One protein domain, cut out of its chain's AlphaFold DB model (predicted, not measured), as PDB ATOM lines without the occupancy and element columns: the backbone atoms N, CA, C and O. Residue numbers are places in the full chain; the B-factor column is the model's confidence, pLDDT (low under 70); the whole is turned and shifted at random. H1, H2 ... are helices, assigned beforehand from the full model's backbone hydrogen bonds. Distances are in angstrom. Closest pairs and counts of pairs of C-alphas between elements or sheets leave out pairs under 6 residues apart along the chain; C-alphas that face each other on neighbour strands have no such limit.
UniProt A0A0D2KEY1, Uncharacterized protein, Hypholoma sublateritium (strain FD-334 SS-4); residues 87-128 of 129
ATOM      1  N   ARG A  87      -0.203  69.296  60.368       88.69
ATOM      2  CA  ARG A  87      -1.384  68.900  59.603       88.69
ATOM      3  C   ARG A  87      -2.474  69.969  59.620       88.69
ATOM      4  O   ARG A  87      -3.109  70.180  58.593       88.69
ATOM      5  N   ASN A  88      -2.686  70.645  60.747       90.56
ATOM      6  CA  ASN A  88      -3.695  71.697  60.852       90.56
ATOM      7  C   ASN A  88      -3.276  72.975  60.128       90.56
ATOM      8  O   ASN A  88      -4.117  73.587  59.480       90.56
ATOM      9  N   LEU A  89      -1.994  73.345  60.176       89.69
ATOM     10  CA  LEU A  89      -1.453  74.461  59.395       89.69
ATOM     11  C   LEU A  89      -1.611  74.206  57.892       89.69
ATOM     12  O   LEU A  89      -2.122  75.054  57.163       89.69
ATOM     13  N   CYS A  90      -1.269  72.995  57.450       89.94
ATOM     14  CA  CYS A  90      -1.487  72.567  56.073       89.94
ATOM     15  C   CYS A  90      -2.981  72.590  55.701       89.94
ATOM     16  O   CYS A  90      -3.351  73.087  54.640       89.94
ATOM     17  N   ALA A  91      -3.859  72.119  56.591       91.25
ATOM     18  CA  ALA A  91      -5.302  72.133  56.374       91.25
ATOM     19  C   ALA A  91      -5.876  73.557  56.275       91.25
ATOM     20  O   ALA A  91      -6.779  73.791  55.476       91.25
ATOM     21  N   GLN A  92      -5.368  74.508  57.064       89.75
ATOM     22  CA  GLN A  92      -5.799  75.908  57.018       89.75
ATOM     23  C   GLN A  92      -5.478  76.549  55.669       89.75
ATOM     24  O   GLN A  92      -6.361  77.158  55.066       89.75
ATOM     25  N   GLU A  93      -4.252  76.375  55.178       90.38
ATOM     26  CA  GLU A  93      -3.862  76.860  53.851       90.38
ATOM     27  C   GLU A  93      -4.651  76.147  52.754       90.38
ATOM     28  O   GLU A  93      -5.227  76.788  51.879       90.38
ATOM     29  N   TRP A  94      -4.810  74.829  52.860       91.75
ATOM     30  CA  TRP A  94      -5.567  74.070  51.875       91.75
ATOM     31  C   TRP A  94      -7.027  74.530  51.758       91.75
ATOM     32  O   TRP A  94      -7.524  74.625  50.641       91.75
ATOM     33  N   VAL A  95      -7.705  74.879  52.861       90.75
ATOM     34  CA  VAL A  95      -9.091  75.402  52.831       90.75
ATOM     35  C   VAL A  95      -9.177  76.810  52.234       90.75
ATOM     36  O   VAL A  95     -10.230  77.170  51.703       90.75
ATOM     37  N   LYS A  96      -8.100  77.609  52.277       88.44
ATOM     38  CA  LYS A  96      -8.053  78.903  51.570       88.44
ATOM     39  C   LYS A  96      -8.078  78.695  50.058       88.44
ATOM     40  O   LYS A  96      -8.820  79.384  49.365       88.44
ATOM     41  N   ASN A  97      -7.316  77.720  49.565       89.38
ATOM     42  CA  ASN A  97      -7.287  77.352  48.146       89.38
ATOM     43  C   ASN A  97      -8.494  76.499  47.726       89.38
ATOM     44  O   ASN A  97      -8.893  76.535  46.567       89.38
ATOM     45  N   ASN A  98      -9.079  75.757  48.667       89.12
ATOM     46  CA  ASN A  98     -10.222  74.870  48.474       89.12
ATOM     47  C   ASN A  98     -11.350  75.265  49.440       89.12
ATOM     48  O   ASN A  98     -11.668  74.525  50.384       89.12
ATOM     49  N   PRO A  99     -12.007  76.423  49.218       85.44
ATOM     50  CA  PRO A  99     -13.330  76.636  49.793       85.44
ATOM     51  C   PRO A  99     -14.214  75.485  49.291       85.44
ATOM     52  O   PRO A  99     -13.949  74.983  48.233       85.44
ATOM     53  N   GLN A 100     -15.254  74.987  49.934       87.12
ATOM     54  CA  GLN A 100     -15.969  73.759  49.499       87.12
ATOM     55  C   GLN A 100     -15.183  72.440  49.582       87.12
ATOM     56  O   GLN A 100     -15.821  71.392  49.575       87.12
ATOM     57  N   GLY A 101     -13.859  72.464  49.748       87.31
ATOM     58  CA  GLY A 101     -13.072  71.259  49.977       87.31
ATOM     59  C   GLY A 101     -13.575  70.479  51.197       87.31
ATOM     60  O   GLY A 101     -13.820  71.052  52.272       87.31
ATOM     61  N   THR A 102     -13.755  69.166  51.040       90.69
ATOM     62  CA  THR A 102     -14.190  68.301  52.137       90.69
ATOM     63  C   THR A 102     -12.998  67.761  52.923       90.69
ATOM     64  O   THR A 102     -11.834  67.893  52.548       90.69
ATOM     65  N   THR A 103     -13.290  67.123  54.055       87.00
ATOM     66  CA  THR A 103     -12.246  66.461  54.849       87.00
ATOM     67  C   THR A 103     -11.632  65.272  54.098       87.00
ATOM     68  O   THR A 103     -10.491  64.907  54.374       87.00
ATOM     69  N   ASP A 104     -12.374  64.647  53.180       88.19
ATOM     70  CA  ASP A 104     -11.878  63.515  52.395       88.19
ATOM     71  C   ASP A 104     -10.870  63.980  51.338       88.19
ATOM     72  O   ASP A 104      -9.743  63.487  51.309       88.19
ATOM     73  N   ASP A 105     -11.207  65.041  50.600       89.38
ATOM     74  CA  ASP A 105     -10.305  65.684  49.639       89.38
ATOM     75  C   ASP A 105      -8.989  66.118  50.298       89.38
ATOM     76  O   ASP A 105      -7.903  65.853  49.779       89.38
ATOM     77  N   PHE A 106      -9.059  66.721  51.492       90.38
ATOM     78  CA  PHE A 106      -7.851  67.100  52.223       90.38
ATOM     79  C   PHE A 106      -7.010  65.888  52.632       90.38
ATOM     80  O   PHE A 106      -5.783  65.949  52.582       90.38
ATOM     81  N   LYS A 107      -7.631  64.777  53.048       90.06
ATOM     82  CA  LYS A 107      -6.881  63.557  53.387       90.06
ATOM     83  C   LYS A 107      -6.143  63.021  52.172       90.06
ATOM     84  O   LYS A 107      -4.976  62.663  52.304       90.06
ATOM     85  N   VAL A 108      -6.797  62.986  51.012       92.19
ATOM     86  CA  VAL A 108      -6.167  62.570  49.755       92.19
ATOM     87  C   VAL A 108      -5.009  63.509  49.419       92.19
ATOM     88  O   VAL A 108      -3.899  63.038  49.180       92.19
ATOM     89  N   TYR A 109      -5.218  64.824  49.494       91.25
ATOM     90  CA  TYR A 109      -4.169  65.825  49.286       91.25
ATOM     91  C   TYR A 109      -2.973  65.630  50.235       91.25
ATOM     92  O   TYR A 109      -1.833  65.523  49.791       91.25
ATOM     93  N   TYR A 110      -3.226  65.503  51.538       89.44
ATOM     94  CA  TYR A 110      -2.184  65.351  52.554       89.44
ATOM     95  C   TYR A 110      -1.437  64.016  52.454       89.44
ATOM     96  O   TYR A 110      -0.240  63.942  52.730       89.44
ATOM     97  N   ASN A 111      -2.106  62.944  52.030       90.38
ATOM     98  CA  ASN A 111      -1.446  61.660  51.810       90.38
ATOM     99  C   ASN A 111      -0.516  61.705  50.592       90.38
ATOM    100  O   ASN A 111       0.605  61.210  50.690       90.38
ATOM    101  N   ASN A 112      -0.939  62.367  49.510       91.12
ATOM    102  CA  ASN A 112      -0.149  62.541  48.285       91.12
ATOM    103  C   ASN A 112       0.936  63.629  48.387       91.12
ATOM    104  O   ASN A 112       1.762  63.769  47.490       91.12
ATOM    105  N   LEU A 113       0.951  64.397  49.476       87.81
ATOM    106  CA  LEU A 113       1.951  65.426  49.733       87.81
ATOM    107  C   LEU A 113       3.347  64.798  49.937       87.81
ATOM    108  O   LEU A 113       3.485  63.884  50.767       87.81
ATOM    109  N   PRO A 114       4.385  65.295  49.236       89.19
ATOM    110  CA  PRO A 114       5.750  64.809  49.397       89.19
ATOM    111  C   PRO A 114       6.267  65.058  50.818       89.19
ATOM    112  O   PRO A 114       5.874  66.016  51.491       89.19
ATOM    113  N   ALA A 115       7.167  64.182  51.273       86.75
ATOM    114  CA  ALA A 115       7.730  64.237  52.623       86.75
ATOM    115  C   ALA A 115       8.415  65.581  52.918       86.75
ATOM    116  O   ALA A 115       8.288  66.099  54.021       86.75
ATOM    117  N   GLU A 116       9.049  66.186  51.913       86.69
ATOM    118  CA  GLU A 116       9.682  67.501  52.026       86.69
ATOM    119  C   GLU A 116       8.678  68.598  52.404       86.69
ATOM    120  O   GLU A 116       8.908  69.373  53.327       86.69
ATOM    121  N   GLN A 117       7.502  68.621  51.773       85.69
ATOM    122  CA  GLN A 117       6.473  69.585  52.151       85.69
ATOM    123  C   GLN A 117       5.861  69.272  53.517       85.69
ATOM    124  O   GLN A 117       5.552  70.199  54.261       85.69
ATOM    125  N   LYS A 118       5.717  67.993  53.887       87.69
ATOM    126  CA  LYS A 118       5.298  67.618  55.250       87.69
ATOM    127  C   LYS A 118       6.292  68.140  56.292       87.69
ATOM    128  O   LYS A 118       5.850  68.698  57.291       87.69
ATOM    129  N   GLN A 119       7.593  68.052  56.012       88.62
ATOM    130  CA  GLN A 119       8.655  68.574  56.873       88.62
ATOM    131  C   GLN A 119       8.556  70.095  57.054       88.62
ATOM    132  O   GLN A 119       8.585  70.575  58.181       88.62
ATOM    133  N   VAL A 120       8.314  70.849  55.975       90.31
ATOM    134  CA  VAL A 120       8.105  72.310  56.059       90.31
ATOM    135  C   VAL A 120       6.954  72.662  57.010       90.31
ATOM    136  O   VAL A 120       7.035  73.638  57.759       90.31
ATOM    137  N   TRP A 121       5.870  71.883  56.998       88.81
ATOM    138  CA  TRP A 121       4.749  72.095  57.915       88.81
ATOM    139  C   TRP A 121       5.073  71.688  59.360       88.81
ATOM    140  O   TRP A 121       4.594  72.352  60.280       88.81
ATOM    141  N   GLU A 122       5.881  70.647  59.571       88.94
ATOM    142  CA  GLU A 122       6.397  70.245  60.892       88.94
ATOM    143  C   GLU A 122       7.288  71.331  61.502       88.94
ATOM    144  O   GLU A 122       7.069  71.739  62.642       88.94
ATOM    145  N   ASP A 123       8.219  71.890  60.733       89.00
ATOM    146  CA  ASP A 123       9.096  72.962  61.215       89.00
ATOM    147  C   ASP A 123       8.299  74.232  61.550       89.00
ATOM    148  O   ASP A 123       8.499  74.845  62.601       89.00
ATOM    149  N   LYS A 124       7.310  74.582  60.715       85.62
ATOM    150  CA  LYS A 124       6.365  75.674  61.004       85.62
ATOM    151  C   LYS A 124       5.554  75.428  62.272       85.62
ATOM    152  O   LYS A 124       5.328  76.363  63.037       85.62
ATOM    153  N   SER A 125       5.103  74.195  62.486       89.06
ATOM    154  CA  SER A 125       4.356  73.802  63.681       89.06
ATOM    155  C   SER A 125       5.196  73.982  64.939       89.06
ATOM    156  O   SER A 125       4.726  74.602  65.888       89.06
ATOM    157  N   LYS A 126       6.461  73.549  64.916       84.88
ATOM    158  CA  LYS A 126       7.401  73.713  66.035       84.88
ATOM    159  C   LYS A 126       7.742  75.177  66.312       84.88
ATOM    160  O   LYS A 126       7.894  75.545  67.467       84.88
ATOM    161  N   ALA A 127       7.828  76.009  65.275       81.31
ATOM    162  CA  ALA A 127       8.037  77.452  65.422       81.31
ATOM    163  C   ALA A 127       6.798  78.209  65.943       81.31
ATOM    164  O   ALA A 127       6.922  79.354  66.369       81.31
ATOM    165  N   SER A 128       5.613  77.594  65.883       67.75
ATOM    166  CA  SER A 128       4.329  78.196  66.277       67.75
ATOM    167  C   SER A 128       3.761  77.613  67.580       67.75
ATOM    168  O   SER A 128       2.603  77.892  67.902       67.75
TER     169      SER A 128
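What this domain is: This is residues 87 to 128 of the 129 residues of an uncharacterized protein of Hypholoma sublateritium (strain FD-334 SS-4) (UniProt A0A0D2KEY1). Three short helices make an open triangle with few contacts, H1 packing on the longest, H3. Residues 111 to 116, around the turn from H2 to H3, stick out at one corner. The 42 printed residues hold three named helices, in the order H1, H2, H3, and no named strand; the class is all helix. The whole is compact, radius of gyration of the C-alphas 10.4 A, with spans of 29 by 20 by 13 A.

How they stand to each other: Start at H3, residues 115 to 127. With residues 121 to 125 alone it touches H1, residues 87 to 97; the closest C-alphas, of Trp 121 and Cys 90, are 6.5 A apart. Their lines are only just about perpendicular, at 73 degrees. H1 only just touches H2, residues 103 to 112, with 3 pairs of C-alphas within 8 A, the closest those of Ala 91 and Phe 106 at 7.0 A; their lines are only just about perpendicular, at 70.2 degrees. H2 and H3 are only just apart, closest 8.3 A. In H1, H2 and H3 every O i to N i+4 pair is within hydrogen-bond range.

Where its parts are: Find C-alpha 115 at (7.730, 64.237, 52.623); H3 runs 18.4 A from there to C-alpha 127. H1 begins at C-alpha 87, (-1.384, 68.900, 59.603), and is 15.4 A long; H2 is 14.3 A.

The domain as a whole: The farthest C-alphas, of Gln 100 and Ala 127, are 29.0 A apart. The printed part has no cut, and both links are tight. Mean pLDDT of the printed part is 88.3; residue 128 is under 70.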